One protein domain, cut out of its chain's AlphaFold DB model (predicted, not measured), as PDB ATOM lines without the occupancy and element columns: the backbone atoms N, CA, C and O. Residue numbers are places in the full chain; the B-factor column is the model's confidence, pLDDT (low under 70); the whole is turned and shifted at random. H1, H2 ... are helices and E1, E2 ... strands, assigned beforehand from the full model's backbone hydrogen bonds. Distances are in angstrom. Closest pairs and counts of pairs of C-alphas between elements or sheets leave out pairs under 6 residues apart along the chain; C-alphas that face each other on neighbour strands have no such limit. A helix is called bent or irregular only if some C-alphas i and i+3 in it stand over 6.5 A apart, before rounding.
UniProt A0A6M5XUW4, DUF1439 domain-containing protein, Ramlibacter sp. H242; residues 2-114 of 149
ATOM      1  N   HIS A   2      -6.646  73.659   2.386       51.28
ATOM      2  CA  HIS A   2      -6.567  74.547   3.562       51.28
ATOM      3  C   HIS A   2      -6.135  75.998   3.254       51.28
ATOM      4  O   HIS A   2      -6.640  76.934   3.863       51.28
ATOM      5  N   GLU A   3      -5.258  76.194   2.267       52.72
ATOM      6  CA  GLU A   3      -4.663  77.500   1.940       52.72
ATOM      7  C   GLU A   3      -5.656  78.507   1.330       52.72
ATOM      8  O   GLU A   3      -5.666  79.678   1.700       52.72
ATOM      9  N   ALA A   4      -6.548  78.044   0.448       56.28
ATOM     10  CA  ALA A   4      -7.532  78.903  -0.214       56.28
ATOM     11  C   ALA A   4      -8.611  79.409   0.758       56.28
ATOM     12  O   ALA A   4      -9.082  80.538   0.628       56.28
ATOM     13  N   LEU A   5      -8.967  78.593   1.757       54.69
ATOM     14  CA  LEU A   5      -9.926  78.983   2.781       54.69
ATOM     15  C   LEU A   5      -9.304  79.964   3.781       54.69
ATOM     16  O   LEU A   5      -9.951  80.943   4.130       54.69
ATOM     17  N   ALA A   6      -8.047  79.754   4.184       57.97
ATOM     18  CA  ALA A   6      -7.346  80.630   5.124       57.97
ATOM     19  C   ALA A   6      -7.200  82.078   4.616       57.97
ATOM     20  O   ALA A   6      -7.283  83.010   5.408       57.97
ATOM     21  N   ALA A   7      -7.057  82.277   3.300       58.28
ATOM     22  CA  ALA A   7      -6.886  83.599   2.688       58.28
ATOM     23  C   ALA A   7      -8.106  84.533   2.821       58.28
ATOM     24  O   ALA A   7      -7.981  85.738   2.608       58.28
ATOM     25  N   ARG A   8      -9.293  83.998   3.145       56.62
ATOM     26  CA  ARG A   8     -10.526  84.786   3.313       56.62
ATOM     27  C   ARG A   8     -10.740  85.288   4.742       56.62
ATOM     28  O   ARG A   8     -11.710  85.998   4.993       56.62
ATOM     29  N   PHE A   9      -9.878  84.882   5.668       55.81
ATOM     30  CA  PHE A   9     -10.007  85.199   7.080       55.81
ATOM     31  C   PHE A   9      -8.975  86.248   7.504       55.81
ATOM     32  O   PHE A   9      -7.873  86.283   6.953       55.81
ATOM     33  N   PRO A  10      -9.310  87.090   8.495       54.44
ATOM     34  CA  PRO A  10     -10.555  87.085   9.275       54.44
ATOM     35  C   PRO A  10     -11.768  87.669   8.525       54.44
ATOM     36  O   PRO A  10     -11.642  88.626   7.764       54.44
ATOM     37  N   VAL A  11     -12.958  87.105   8.764       62.88
ATOM     38  CA  VAL A  11     -14.234  87.637   8.242       62.88
ATOM     39  C   VAL A  11     -14.869  88.526   9.304       62.88
ATOM     40  O   VAL A  11     -15.001  88.100  10.448       62.88
ATOM     41  N   ARG A  12     -15.288  89.742   8.930       59.69
ATOM     42  CA  ARG A  12     -15.952  90.701   9.826       59.69
ATOM     43  C   ARG A  12     -17.439  90.815   9.504       59.69
ATOM     44  O   ARG A  12     -17.787  91.118   8.366       59.69
ATOM     45  N   ALA A  13     -18.303  90.650  10.500       61.19
ATOM     46  CA  ALA A  13     -19.740  90.898  10.392       61.19
ATOM     47  C   ALA A  13     -20.188  91.935  11.432       61.19
ATOM     48  O   ALA A  13     -19.831  91.849  12.605       61.19
ATOM     49  N   GLY A  14     -20.972  92.934  11.022       56.09
ATOM     50  CA  GLY A  14     -21.515  93.930  11.949       56.09
ATOM     51  C   GLY A  14     -22.661  93.350  12.777       56.09
ATOM     52  O   GLY A  14     -23.630  92.845  12.213       56.09
ATOM     53  N   VAL A  15     -22.586  93.457  14.106       56.59
ATOM     54  CA  VAL A  15     -23.666  93.053  15.017       56.59
ATOM     55  C   VAL A  15     -24.228  94.305  15.687       56.59
ATOM     56  O   VAL A  15     -23.548  94.972  16.466       56.59
ATOM     57  N   ALA A  16     -25.477  94.645  15.356       57.22
ATOM     58  CA  ALA A  16     -26.246  95.735  15.977       57.22
ATOM     59  C   ALA A  16     -25.567  97.131  15.989       57.22
ATOM     60  O   ALA A  16     -25.892  97.971  16.823       57.22
ATOM     61  N   GLY A  17     -24.635  97.400  15.067       56.41
ATOM     62  CA  GLY A  17     -24.051  98.730  14.822       56.41
ATOM     63  C   GLY A  17     -22.991  99.218  15.823       56.41
ATOM     64  O   GLY A  17     -22.324 100.205  15.533       56.41
ATOM     65  N   LEU A  18     -22.800  98.536  16.958       56.88
ATOM     66  CA  LEU A  18     -21.827  98.913  18.000       56.88
ATOM     67  C   LEU A  18     -20.688  97.900  18.177       56.88
ATOM     68  O   LEU A  18     -19.644  98.246  18.724       56.88
ATOM     69  N   PHE A  19     -20.870  96.668  17.696       62.88
ATOM     70  CA  PHE A  19     -19.886  95.596  17.804       62.88
ATOM     71  C   PHE A  19     -19.593  94.998  16.429       62.88
ATOM     72  O   PHE A  19     -20.485  94.869  15.584       62.88
ATOM     73  N   ALA A  20     -18.340  94.609  16.214       68.50
ATOM     74  CA  ALA A  20     -17.950  93.793  15.072       68.50
ATOM     75  C   ALA A  20     -17.669  92.371  15.554       68.50
ATOM     76  O   ALA A  20     -17.010  92.179  16.572       68.50
ATOM     77  N   LEU A  21     -18.193  91.385  14.837       72.50
ATOM     78  CA  LEU A  21     -17.878  89.978  15.020       72.50
ATOM     79  C   LEU A  21     -16.764  89.612  14.042       72.50
ATOM     80  O   LEU A  21     -16.961  89.730  12.833       72.50
ATOM     81  N   GLU A  22     -15.620  89.171  14.546       75.56
ATOM     82  CA  GLU A  22     -14.528  88.631  13.738       75.56
ATOM     83  C   GLU A  22     -14.510  87.110  13.845       75.56
ATOM     84  O   GLU A  22     -14.568  86.563  14.940       75.56
ATOM     85  N   ALA A  23     -14.429  86.418  12.712       79.69
ATOM     86  CA  ALA A  23     -14.219  84.977  12.671       79.69
ATOM     87  C   ALA A  23     -12.756  84.663  12.337       79.69
ATOM     88  O   ALA A  23     -12.181  85.277  11.434       79.69
ATOM     89  N   SER A  24     -12.171  83.690  13.033       79.44
ATOM     90  CA  SER A  24     -10.835  83.157  12.763       79.44
ATOM     91  C   SER A  24     -10.822  82.216  11.558       79.44
ATOM     92  O   SER A  24     -11.868  81.757  11.097       79.44
ATOM     93  N   ALA A  25      -9.623  81.885  11.067       77.25
ATOM     94  CA  ALA A  25      -9.468  80.872  10.032       77.25
ATOM     95  C   ALA A  25     -10.067  79.518  10.486       77.25
ATOM     96  O   ALA A  25      -9.707  79.013  11.556       77.25
ATOM     97  N   PRO A  26     -10.952  78.909   9.682       83.00
ATOM     98  CA  PRO A  26     -11.688  77.714  10.056       83.00
ATOM     99  C   PRO A  26     -10.778  76.496  10.091       83.00
ATOM    100  O   PRO A  26      -9.947  76.279   9.205       83.00
ATOM    101  N   ARG A  27     -11.015  75.633  11.076       86.19
ATOM    102  CA  ARG A  27     -10.434  74.290  11.124       86.19
ATOM    103  C   ARG A  27     -11.386  73.318  10.447       86.19
ATOM    104  O   ARG A  27     -12.451  73.006  10.982       86.19
ATOM    105  N   LEU A  28     -11.003  72.871   9.254       87.81
ATOM    106  CA  LEU A  28     -11.793  71.932   8.468       87.81
ATOM    107  C   LEU A  28     -11.645  70.500   8.974       87.81
ATOM    108  O   LEU A  28     -10.552  70.062   9.326       87.81
ATOM    109  N   HIS A  29     -12.744  69.757   8.926       90.31
ATOM    110  CA  HIS A  29     -12.768  68.314   9.118       90.31
ATOM    111  C   HIS A  29     -13.744  67.657   8.134       90.31
ATOM    112  O   HIS A  29     -14.675  68.286   7.627       90.31
ATOM    113  N   LEU A  30     -13.496  66.388   7.823       92.69
ATOM    114  CA  LEU A  30     -14.238  65.626   6.820       92.69
ATOM    115  C   LEU A  30     -15.376  64.863   7.510       92.69
ATOM    116  O   LEU A  30     -15.150  64.234   8.541       92.69
ATOM    117  N   LEU A  31     -16.587  64.894   6.941       94.12
ATOM    118  CA  LEU A  31     -17.745  64.128   7.424       94.12
ATOM    119  C   LEU A  31     -18.320  63.245   6.296       94.12
ATOM    120  O   LEU A  31     -19.389  63.550   5.749       94.12
ATOM    121  N   PRO A  32     -17.644  62.135   5.937       93.50
ATOM    122  CA  PRO A  32     -17.990  61.328   4.761       93.50
ATOM    123  C   PRO A  32     -19.370  60.684   4.850       93.50
ATOM    124  O   PRO A  32     -20.118  60.700   3.877       93.50
ATOM    125  N   ALA A  33     -19.766  60.225   6.042       94.25
ATOM    126  CA  ALA A  33     -21.084  59.632   6.288       94.25
ATOM    127  C   ALA A  33     -22.255  60.569   5.938       94.25
ATOM    128  O   ALA A  33     -23.366  60.108   5.688       94.25
ATOM    129  N   ARG A  34     -22.013  61.887   5.919       93.94
ATOM    130  CA  ARG A  34     -23.003  62.914   5.562       93.94
ATOM    131  C   ARG A  34     -22.744  63.544   4.193       93.94
ATOM    132  O   ARG A  34     -23.528  64.390   3.780       93.94
ATOM    133  N   ASN A  35     -21.653  63.177   3.518       94.06
ATOM    134  CA  ASN A  35     -21.119  63.879   2.352       94.06
ATOM    135  C   ASN A  35     -20.950  65.402   2.582       94.06
ATOM    136  O   ASN A  35     -21.308  66.217   1.731       94.06
ATOM    137  N   LYS A  36     -20.447  65.791   3.764       94.06
ATOM    138  CA  LYS A  36     -20.277  67.197   4.178       94.06
ATOM    139  C   LYS A  36     -18.866  67.471   4.699       94.06
ATOM    140  O   LYS A  36     -18.151  66.557   5.106       94.06
ATOM    141  N   LEU A  37     -18.479  68.742   4.709       91.69
ATOM    142  CA  LEU A  37     -17.345  69.241   5.482       91.69
ATOM    143  C   LEU A  37     -17.857  69.927   6.741       91.69
ATOM    144  O   LEU A  37     -18.906  70.569   6.712       91.69
ATOM    145  N   GLY A  38     -17.103  69.810   7.826       91.62
ATOM    146  CA  GLY A  38     -17.295  70.623   9.014       91.62
ATOM    147  C   GLY A  38     -16.207  71.678   9.152       91.62
ATOM    148  O   GLY A  38     -15.074  71.485   8.704       91.62
ATOM    149  N   ALA A  39     -16.557  72.803   9.764       89.75
ATOM    150  CA  ALA A  39     -15.654  73.905  10.047       89.75
ATOM    151  C   ALA A  39     -15.878  74.407  11.475       89.75
ATOM    152  O   ALA A  39     -16.967  74.879  11.802       89.75
ATOM    153  N   GLY A  40     -14.831  74.314  12.295       90.56
ATOM    154  CA  GLY A  40     -14.775  74.956  13.605       90.56
ATOM    155  C   GLY A  40     -14.152  76.344  13.484       90.56
ATOM    156  O   GLY A  40     -13.054  76.485  12.936       90.56
ATOM    157  N   LEU A  41     -14.857  77.359  13.972       86.88
ATOM    158  CA  LEU A  41     -14.496  78.775  13.910       86.88
ATOM    159  C   LEU A  41     -14.367  79.334  15.329       86.88
ATOM    160  O   LEU A  41     -15.172  79.006  16.199       86.88
ATOM    161  N   VAL A  42     -13.403  80.228  15.540       87.69
ATOM    162  CA  VAL A  42     -13.349  81.062  16.747       87.69
ATOM    163  C   VAL A  42     -13.919  82.429  16.392       87.69
ATOM    164  O   VAL A  42     -13.530  83.015  15.386       87.69
ATOM    165  N   LEU A  43     -14.865  82.911  17.188       84.38
ATOM    166  CA  LEU A  43     -15.550  84.183  17.018       84.38
ATOM    167  C   LEU A  43     -15.092  85.167  18.090       84.38
ATOM    168  O   LEU A  43     -15.121  84.833  19.267       84.38
ATOM    169  N   GLU A  44     -14.753  86.393  17.722       79.75
ATOM    170  CA  GLU A  44     -14.359  87.447  18.658       79.75
ATOM    171  C   GLU A  44     -15.241  88.685  18.475       79.75
ATOM    172  O   GLU A  44     -15.591  89.051  17.355       79.75
ATOM    173  N   LEU A  45     -15.620  89.345  19.576       76.19
ATOM    174  CA  LEU A  45     -16.346  90.620  19.534       76.19
ATOM    175  C   LEU A  45     -15.372  91.786  19.692       76.19
ATOM    176  O   LEU A  45     -14.898  92.075  20.793       76.19
ATOM    177  N   THR A  46     -15.111  92.506  18.608       69.00
ATOM    178  CA  THR A  46     -14.313  93.731  18.641       69.00
ATOM    179  C   THR A  46     -15.131  94.881  19.235       69.00
ATOM    180  O   THR A  46     -16.300  95.075  18.900       69.00
ATOM    181  N   GLY A  47     -14.503  95.668  20.116       64.12
ATOM    182  CA  GLY A  47     -15.122  96.822  20.787       64.12
ATOM    183  C   GLY A  47     -15.684  96.525  22.182       64.12
ATOM    184  O   GLY A  47     -15.981  97.451  22.935       64.12
ATOM    185  N   ALA A  48     -15.764  95.253  22.581       65.44
ATOM    186  CA  ALA A  48     -16.044  94.885  23.963       65.44
ATOM    187  C   ALA A  48     -14.782  95.061  24.827       65.44
ATOM    188  O   ALA A  48     -13.703  94.584  24.486       65.44
ATOM    189  N   ARG A  49     -14.916  95.716  25.990       62.28
ATOM    190  CA  ARG A  49     -13.810  95.936  26.952       62.28
ATOM    191  C   ARG A  49     -13.222  94.627  27.510       62.28
ATOM    192  O   ARG A  49     -12.121  94.628  28.046       62.28
ATOM    193  N   GLN A  50     -13.973  93.535  27.383       62.66
ATOM    194  CA  GLN A  50     -13.560  92.156  27.619       62.66
ATOM    195  C   GLN A  50     -14.054  91.324  26.431       62.66
ATOM    196  O   GLN A  50     -15.132  90.737  26.490       62.66
ATOM    197  N   ALA A  51     -13.320  91.345  25.319       61.62
ATOM    198  CA  ALA A  51     -13.595  90.448  24.204       61.62
ATOM    199  C   ALA A  51     -13.284  89.014  24.660       61.62
ATOM    200  O   ALA A  51     -12.129  88.672  24.904       61.62
ATOM    201  N   GLU A  52     -14.316  88.195  24.858       73.75
ATOM    202  CA  GLU A  52     -14.146  86.754  25.023       73.75
ATOM    203  C   GLU A  52     -14.483  86.066  23.708       73.75
ATOM    204  O   GLU A  52     -15.472  86.419  23.064       73.75
ATOM    205  N   ALA A  53     -13.669  85.083  23.340       83.50
ATOM    206  CA  ALA A  53     -13.891  84.272  22.166       83.50
ATOM    207  C   ALA A  53     -15.063  83.293  22.364       83.50
ATOM    208  O   ALA A  53     -15.172  82.628  23.394       83.50
ATOM    209  N   GLY A  54     -15.925  83.197  21.358       87.25
ATOM    210  CA  GLY A  54     -16.886  82.114  21.190       87.25
ATOM    211  C   GLY A  54     -16.370  81.078  20.193       87.25
ATOM    212  O   GLY A  54     -15.500  81.361  19.377       87.25
ATOM    213  N   GLU A  55     -16.926  79.877  20.226       89.75
ATOM    214  CA  GLU A  55     -16.672  78.826  19.241       89.75
ATOM    215  C   GLU A  55     -17.950  78.534  18.462       89.75
ATOM    216  O   GLU A  55     -19.022  78.382  19.053       89.75
ATOM    217  N   LEU A  56     -17.834  78.439  17.140       87.25
ATOM    218  CA  LEU A  56     -18.926  78.117  16.232       87.25
ATOM    219  C   LEU A  56     -18.548  76.900  15.392       87.25
ATOM    220  O   LEU A  56     -17.560  76.933  14.660       87.25
ATOM    221  N   ASP A  57     -19.377  75.864  15.452       89.56
ATOM    222  CA  ASP A  57     -19.253  74.684  14.605       89.56
ATOM    223  C   ASP A  57     -20.339  74.703  13.536       89.56
ATOM    224  O   ASP A  57     -21.536  74.770  13.834       89.56
ATOM    225  N   VAL A  58     -19.921  74.615  12.276       88.44
ATOM    226  CA  VAL A  58     -20.825  74.517  11.126       88.44
ATOM    227  C   VAL A  58     -20.491  73.306  10.275       88.44
ATOM    228  O   VAL A  58     -19.351  72.844  10.246       88.44
ATOM    229  N   VAL A  59     -21.479  72.817   9.533       91.75
ATOM    230  CA  VAL A  59     -21.289  71.824   8.473       91.75
ATOM    231  C   VAL A  59     -21.940  72.290   7.190       91.75
ATOM    232  O   VAL A  59     -22.950  72.983   7.220       91.75
ATOM    233  N   PHE A  60     -21.379  71.907   6.053       90.94
ATOM    234  CA  PHE A  60     -21.906  72.275   4.744       90.94
ATOM    235  C   PHE A  60     -21.556  71.214   3.702       90.94
ATOM    236  O   PHE A  60     -20.545  70.515   3.800       90.94
ATOM    237  N   ALA A  61     -22.416  71.085   2.699       91.69
ATOM    238  CA  ALA A  61     -22.161  70.274   1.520       91.69
ATOM    239  C   ALA A  61     -21.330  71.059   0.492       91.69
ATOM    240  O   ALA A  61     -21.146  72.275   0.603       91.69
ATOM    241  N   LEU A  62     -20.807  70.357  -0.511       90.94
ATOM    242  CA  LEU A  62     -19.979  70.937  -1.565       90.94
ATOM    243  C   LEU A  62     -20.680  70.844  -2.913       90.94
ATOM    244  O   LEU A  62     -21.140  69.772  -3.301       90.94
ATOM    245  N   ARG A  63     -20.681  71.953  -3.655       89.75
ATOM    246  CA  ARG A  63     -21.161  72.003  -5.038       89.75
ATOM    247  C   ARG A  63     -20.142  72.662  -5.952       89.75
ATOM    248  O   ARG A  63     -19.416  73.566  -5.534       89.75
ATOM    249  N   TYR A  64     -20.131  72.233  -7.205       89.12
ATOM    250  CA  TYR A  64     -19.416  72.926  -8.263       89.12
ATOM    251  C   TYR A  64     -20.303  74.032  -8.842       89.12
ATOM    252  O   TYR A  64     -21.502  73.843  -9.044       89.12
ATOM    253  N   GLU A  65     -19.714  75.198  -9.075       88.50
ATOM    254  CA  GLU A  65     -20.331  76.323  -9.761       88.50
ATOM    255  C   GLU A  65     -19.607  76.537 -11.091       88.50
ATOM    256  O   GLU A  65     -18.468  77.007 -11.134       88.50
ATOM    257  N   ALA A  66     -20.273  76.166 -12.185       85.38
ATOM    258  CA  ALA A  66     -19.699  76.233 -13.523       85.38
ATOM    259  C   ALA A  66     -19.521  77.677 -14.015       85.38
ATOM    260  O   ALA A  66     -18.618  77.939 -14.809       85.38
ATOM    261  N   SER A  67     -20.345  78.621 -13.536       85.38
ATOM    262  CA  SER A  67     -20.303  80.018 -13.996       85.38
ATOM    263  C   SER A  67     -18.977  80.719 -13.698       85.38
ATOM    264  O   SER A  67     -18.532  81.540 -14.498       85.38
ATOM    265  N   ASP A  68     -18.317  80.373 -12.590       86.81
ATOM    266  CA  ASP A  68     -17.022  80.940 -12.202       86.81
ATOM    267  C   ASP A  68     -15.953  79.893 -11.858       86.81
ATOM    268  O   ASP A  68     -14.880  80.243 -11.360       86.81
ATOM    269  N   ARG A  69     -16.232  78.619 -12.162       87.62
ATOM    270  CA  ARG A  69     -15.338  77.468 -11.970       87.62
ATOM    271  C   ARG A  69     -14.874  77.337 -10.518       87.62
ATOM    272  O   ARG A  69     -13.683  77.174 -10.238       87.62
ATOM    273  N   THR A  70     -15.815  77.401  -9.579       87.12
ATOM    274  CA  THR A  70     -15.516  77.306  -8.144       87.12
ATOM    275  C   THR A  70     -16.150  76.096  -7.472       87.12
ATOM    276  O   THR A  70     -17.231  75.640  -7.827       87.12
ATOM    277  N   LEU A  71     -15.464  75.575  -6.457       87.81
ATOM    278  CA  LEU A  71     -16.021  74.677  -5.458       87.81
ATOM    279  C   LEU A  71     -16.561  75.528  -4.307       87.81
ATOM    280  O   LEU A  71     -15.795  76.232  -3.641       87.81
ATOM    281  N   ARG A  72     -17.874  75.476  -4.081       87.88
ATOM    282  CA  ARG A  72     -18.570  76.304  -3.091       87.88
ATOM    283  C   ARG A  72     -19.220  75.463  -2.009       87.88
ATOM    284  O   ARG A  72     -19.731  74.373  -2.275       87.88
ATOM    285  N   ALA A  73     -19.240  76.016  -0.802       88.62
ATOM    286  CA  ALA A  73     -20.106  75.517   0.249       88.62
ATOM    287  C   ALA A  73     -21.577  75.738  -0.142       88.62
ATOM    288  O   ALA A  73     -21.937  76.764  -0.720       88.62
ATOM    289  N   HIS A  74     -22.435  74.773   0.166       88.00
ATOM    290  CA  HIS A  74     -23.884  74.929   0.126       88.00
ATOM    291  C   HIS A  74     -24.545  74.170   1.273       88.00
ATOM    292  O   HIS A  74     -23.894  73.358   1.924       88.00
ATOM    293  N   ASP A  75     -25.828  74.442   1.525       87.50
ATOM    294  CA  ASP A  75     -26.596  73.729   2.556       87.50
ATOM    295  C   ASP A  75     -25.894  73.745   3.932       87.50
ATOM    296  O   ASP A  75     -25.583  72.707   4.528       87.50
ATOM    297  N   MET A  76     -25.540  74.960   4.370       85.75
ATOM    298  CA  MET A  76     -24.846  75.182   5.635       85.75
ATOM    299  C   MET A  76     -25.807  75.045   6.807       85.75
ATOM    300  O   MET A  76     -26.863  75.677   6.854       85.75
ATOM    301  N   GLU A  77     -25.370  74.281   7.793       86.69
ATOM    302  CA  GLU A  77     -26.048  74.062   9.057       86.69
ATOM    303  C   GLU A  77     -25.115  74.477  10.190       86.69
ATOM    304  O   GLU A  77     -23.927  74.150  10.191       86.69
ATOM    305  N   VAL A  78     -25.664  75.170  11.183       86.44
ATOM    306  CA  VAL A  78     -24.957  75.439  12.436       86.44
ATOM    307  C   VAL A  78     -25.190  74.260  13.371       86.44
ATOM    308  O   VAL A  78     -26.341  73.929  13.651       86.44
ATOM    309  N   LEU A  79     -24.114  73.629  13.838       87.69
ATOM    310  CA  LEU A  79     -24.185  72.521  14.787       87.69
ATOM    311  C   LEU A  79     -24.227  73.023  16.223       87.69
ATOM    312  O   LEU A  79     -25.080  72.597  16.999       87.69
ATOM    313  N   ASP A  80     -23.307  73.918  16.575       87.38
ATOM    314  CA  ASP A  80     -23.198  74.426  17.934       87.38
ATOM    315  C   ASP A  80     -22.577  75.824  17.974       87.38
ATOM    316  O   ASP A  80     -21.781  76.202  17.114       87.38
ATOM    317  N   LEU A  81     -22.955  76.582  19.001       86.56
ATOM    318  CA  LEU A  81     -22.358  77.859  19.366       86.56
ATOM    319  C   LEU A  81     -22.096  77.838  20.869       86.56
ATOM    320  O   LEU A  81     -23.038  77.820  21.673       86.56
ATOM    321  N   ARG A  82     -20.820  77.916  21.244       87.81
ATOM    322  CA  ARG A  82     -20.369  77.959  22.635       87.81
ATOM    323  C   ARG A  82     -19.776  79.324  22.929       87.81
ATOM    324  O   ARG A  82     -18.781  79.714  22.334       87.81
ATOM    325  N   TRP A  83     -20.392  80.054  23.853       87.06
ATOM    326  CA  TRP A  83     -19.903  81.369  24.271       87.06
ATOM    327  C   TRP A  83     -20.190  81.591  25.761       87.06
ATOM    328  O   TRP A  83     -21.230  82.149  26.111       87.06
ATOM    329  N   PRO A  84     -19.316  81.096  26.657       78.12
ATOM    330  CA  PRO A  84     -19.636  80.948  28.075       78.12
ATOM    331  C   PRO A  84     -20.000  82.242  28.815       78.12
ATOM    332  O   PRO A  84     -20.930  82.211  29.617       78.12
ATOM    333  N   ARG A  85     -19.327  83.380  28.564       79.00
ATOM    334  CA  ARG A  85     -19.678  84.663  29.214       79.00
ATOM    335  C   ARG A  85     -20.648  85.525  28.409       79.00
ATOM    336  O   ARG A  85     -20.834  86.696  28.744       79.00
ATOM    337  N   LEU A  86     -21.282  84.988  27.365       77.38
ATOM    338  CA  LEU A  86     -22.310  85.729  26.643       77.38
ATOM    339  C   LEU A  86     -23.595  85.778  27.494       77.38
ATOM    340  O   LEU A  86     -24.068  84.723  27.924       77.38
ATOM    341  N   PRO A  87     -24.190  86.964  27.739       79.44
ATOM    342  CA  PRO A  87     -25.442  87.057  28.483       79.44
ATOM    343  C   PRO A  87     -26.532  86.180  27.844       79.44
ATOM    344  O   PRO A  87     -26.619  86.154  26.612       79.44
ATOM    345  N   PRO A  88     -27.387  85.492  28.624       78.44
ATOM    346  CA  PRO A  88     -28.355  84.531  28.085       78.44
ATOM    347  C   PRO A  88     -29.293  85.123  27.025       78.44
ATOM    348  O   PRO A  88     -29.566  84.484  26.010       78.44
ATOM    349  N   GLU A  89     -29.740  86.363  27.228       78.75
ATOM    350  CA  GLU A  89     -30.603  87.092  26.289       78.75
ATOM    351  C   GLU A  89     -29.884  87.369  24.961       78.75
ATOM    352  O   GLU A  89     -30.415  87.097  23.883       78.75
ATOM    353  N   THR A  90     -28.627  87.818  25.029       75.75
ATOM    354  CA  THR A  90     -27.773  88.036  23.854       75.75
ATOM    355  C   THR A  90     -27.472  86.725  23.134       75.75
ATOM    356  O   THR A  90     -27.509  86.673  21.906       75.75
ATOM    357  N   ALA A  91     -27.219  85.644  23.876       77.81
ATOM    358  CA  ALA A  91     -26.993  84.319  23.312       77.81
ATOM    359  C   ALA A  91     -28.229  83.797  22.574       77.81
ATOM    360  O   ALA A  91     -28.104  83.231  21.488       77.81
ATOM    361  N   GLN A  92     -29.425  84.017  23.122       80.88
ATOM    362  CA  GLN A  92     -30.677  83.634  22.477       80.88
ATOM    363  C   GLN A  92     -30.938  84.461  21.211       80.88
ATOM    364  O   GLN A  92     -31.246  83.885  20.165       80.88
ATOM    365  N   ALA A  93     -30.744  85.782  21.269       80.44
ATOM    366  CA  ALA A  93     -30.863  86.654  20.102       80.44
ATOM    367  C   ALA A  93     -29.870  86.264  18.994       80.44
ATOM    368  O   ALA A  93     -30.245  86.165  17.826       80.44
ATOM    369  N   LEU A  94     -28.619  85.963  19.356       76.62
ATOM    370  CA  LEU A  94     -27.601  85.512  18.410       76.62
ATOM    371  C   LEU A  94     -27.987  84.170  17.775       76.62
ATOM    372  O   LEU A  94     -27.970  84.058  16.552       76.62
ATOM    373  N   ARG A  95     -28.425  83.184  18.571       79.94
ATOM    374  CA  ARG A  95     -28.909  81.885  18.064       79.94
ATOM    375  C   ARG A  95     -30.074  82.033  17.082       79.94
ATOM    376  O   ARG A  95     -30.126  81.291  16.107       79.94
ATOM    377  N   ALA A  96     -30.966  83.003  17.288       82.62
ATOM    378  CA  ALA A  96     -32.057  83.288  16.356       82.62
ATOM    379  C   ALA A  96     -31.568  83.888  15.021       82.62
ATOM    380  O   ALA A  96     -32.177  83.658  13.975       82.62
ATOM    381  N   LEU A  97     -30.454  84.628  15.035       78.94
ATOM    382  CA  LEU A  97     -29.848  85.219  13.838       78.94
ATOM    383  C   LEU A  97     -28.957  84.234  13.066       78.94
ATOM    384  O   LEU A  97     -28.850  84.354  11.844       78.94
ATOM    385  N   LEU A  98     -28.354  83.252  13.744       74.88
ATOM    386  CA  LEU A  98     -27.396  82.307  13.154       74.88
ATOM    387  C   LEU A  98     -27.883  81.640  11.857       74.88
ATOM    388  O   LEU A  98     -27.122  81.663  10.893       74.88
ATOM    389  N   PRO A  99     -29.119  81.107  11.740       76.31
ATOM    390  CA  PRO A  99     -29.565  80.485  10.492       76.31
ATOM    391  C   PRO A  99     -29.606  81.460   9.314       76.31
ATOM    392  O   PRO A  99     -29.381  81.065   8.175       76.31
ATOM    393  N   ARG A 100     -29.905  82.740   9.571       79.56
ATOM    394  CA  ARG A 100     -29.883  83.776   8.536       79.56
ATOM    395  C   ARG A 100     -28.447  84.095   8.131       79.56
ATOM    396  O   ARG A 100     -28.156  84.070   6.944       79.56
ATOM    397  N   ILE A 101     -27.565  84.311   9.108       71.44
ATOM    398  CA  ILE A 101     -26.139  84.569   8.858       71.44
ATOM    399  C   ILE A 101     -25.521  83.408   8.069       71.44
ATOM    400  O   ILE A 101     -24.827  83.647   7.088       71.44
ATOM    401  N   ALA A 102     -25.820  82.162   8.447       71.31
ATOM    402  CA  ALA A 102     -25.349  80.970   7.752       71.31
ATOM    403  C   ALA A 102     -25.834  80.934   6.296       71.31
ATOM    404  O   ALA A 102     -25.024  80.737   5.396       71.31
ATOM    405  N   ARG A 103     -27.126  81.189   6.037       71.12
ATOM    406  CA  ARG A 103     -27.663  81.253   4.665       71.12
ATOM    407  C   ARG A 103     -26.993  82.333   3.818       71.12
ATOM    408  O   ARG A 103     -26.634  82.049   2.679       71.12
ATOM    409  N   ASP A 104     -26.807  83.524   4.376       69.25
ATOM    410  CA  ASP A 104     -26.195  84.654   3.669       69.25
ATOM    411  C   ASP A 104     -24.697  84.390   3.399       69.25
ATOM    412  O   ASP A 104     -24.177  84.724   2.338       69.25
ATOM    413  N   ALA A 105     -24.017  83.701   4.319       65.94
ATOM    414  CA  ALA A 105     -22.627  83.274   4.184       65.94
ATOM    415  C   ALA A 105     -22.414  82.216   3.087       65.94
ATOM    416  O   ALA A 105     -21.409  82.254   2.376       65.94
ATOM    417  N   VAL A 106     -23.336  81.258   2.945       60.28
ATOM    418  CA  VAL A 106     -23.196  80.092   2.056       60.28
ATOM    419  C   VAL A 106     -22.806  80.461   0.623       60.28
ATOM    420  O   VAL A 106     -21.928  79.824   0.043       60.28
ATOM    421  N   GLY A 107     -23.442  81.482   0.045       58.44
ATOM    422  CA  GLY A 107     -23.203  81.881  -1.347       58.44
ATOM    423  C   GLY A 107     -21.794  82.426  -1.604       58.44
ATOM    424  O   GLY A 107     -21.299  82.340  -2.733       58.44
ATOM    425  N   GLU A 108     -21.145  82.920  -0.550       63.53
ATOM    426  CA  GLU A 108     -19.874  83.642  -0.584       63.53
ATOM    427  C   GLU A 108     -18.671  82.752  -0.230       63.53
ATOM    428  O   GLU A 108     -17.523  83.136  -0.465       63.53
ATOM    429  N   PHE A 109     -18.872  81.538   0.294       72.81
ATOM    430  CA  PHE A 109     -17.767  80.639   0.651       72.81
ATOM    431  C   PHE A 109     -17.290  79.802  -0.545       72.81
ATOM    432  O   PHE A 109     -17.641  78.633  -0.720       72.81
ATOM    433  N   VAL A 110     -16.432  80.417  -1.364       75.94
ATOM    434  CA  VAL A 110     -15.590  79.718  -2.344       75.94
ATOM    435  C   VAL A 110     -14.444  79.041  -1.601       75.94
ATOM    436  O   VAL A 110     -13.579  79.711  -1.041       75.94
ATOM    437  N   LEU A 111     -14.435  77.711  -1.606       79.62
ATOM    438  CA  LEU A 111     -13.389  76.909  -0.969       79.62
ATOM    439  C   LEU A 111     -12.178  76.743  -1.873       79.62
ATOM    440  O   LEU A 111     -11.046  76.667  -1.405       79.62
ATOM    441  N   HIS A 112     -12.423  76.645  -3.173       82.00
ATOM    442  CA  HIS A 112     -11.377  76.498  -4.163       82.00
ATOM    443  C   HIS A 112     -11.873  77.025  -5.504       82.00
ATOM    444  O   HIS A 112     -13.013  76.779  -5.893       82.00
ATOM    445  N   ARG A 113     -11.015  77.758  -6.208       85.44
ATOM    446  CA  ARG A 113     -11.234  78.134  -7.601       85.44
ATOM    447  C   ARG A 113     -10.289  77.301  -8.436       85.44
ATOM    448  O   ARG A 113      -9.082  77.380  -8.220       85.44
ATOM    449  N   PHE A 114     -10.845  76.543  -9.366       84.06
ATOM    450  CA  PHE A 114     -10.029  75.751 -10.263       84.06
ATOM    451  C   PHE A 114      -9.348  76.669 -11.272       84.06
ATOM    452  O   PHE A 114      -9.976  77.560 -11.849       84.06
TER     453      PHE A 114
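AT A GLANCE: This is residues 2 to 114 of the 149 residues of the protein "DUF1439 domain-containing protein" of Ramlibacter sp. H242 (UniProt A0A6M5XUW4). One long, strongly twisted sheet has the long strands E4, E5 and E6 in its middle; on one side of E4 it forks, with E3 beside one part and the hairpin of E1 and E2 beside another. H2b, the second arm of the bent helix H2, packs on one face, mainly at E6, and the small helix H1 is on the opposite face near E7. The printed part has 113 residues with two named helices and seven named strands, in the order H1 E1 E2 E3 E4 E5 E6 H2 E7, a mixed class with antiparallel neighbours. It is compact, with a radius of gyration of the C-alphas of 14.6 A, yet elongated, spanning 44 by 27 by 21 A.

HOW THE PARTS SIT: E3, residues 27 to 31, and E2, residues 19 to 23, lie on one side of E4, residues 36 to 46, and E5, residues 54 to 65, on the other side. Within hydrogen-bond range are N 29 and O 38 at 2.9 A, N 22 and O 44 at 2.8 A, and N 39 and O 58 at 2.8 A. E6, residues 70 to 82, forms a hairpin with E5, with N 61 and O 74 2.8 A apart. E3 E4 E5 E6 are a meander, each strand the antiparallel neighbour of the one before. By its hydrogen bonds H2, residues 88 to 106, was assigned as one helix, but it is bent: C-alphas 96 and 99 are 7.0 A apart. Its arms H2a, residues 88 to 96, and H2b, residues 99 to 106, stand at a steep tilt of 50 degrees. H2a only grazes the sheet; the closest C-alphas of H2b and E6 are those of Val 106 and His 74, 5.6 A apart. Every O i to N i+4 pair is within hydrogen-bond range in H1, residues 2 to 6, H2a and H2b.

IN THESE COORDINATES: E4 is 30.8 A long, E5 31.7 A and E6 31.2 A; E5 bends by 59 degrees at residue 61, E6 by 65 degrees at residue 75. H1 begins at C-alpha 2 (-6.567, 74.547, 3.562). E1, residues 11 to 15, is an edge strand, with N 13 and O 21 of E2 2.8 A apart. E7, residues 110 to 113, ends at C-alpha 113 (-11.234, 78.134, -7.601), with its O 112 2.8 A from N 71 of E6.

THE WHOLE: The two C-alphas farthest apart, those of Arg 49 and Ala 66, are 45.4 A apart. The printed part has no cut, and no link is long. The model's pLDDT is under 70 at residues 2 to 20, 46 to 51 and 104 to 108.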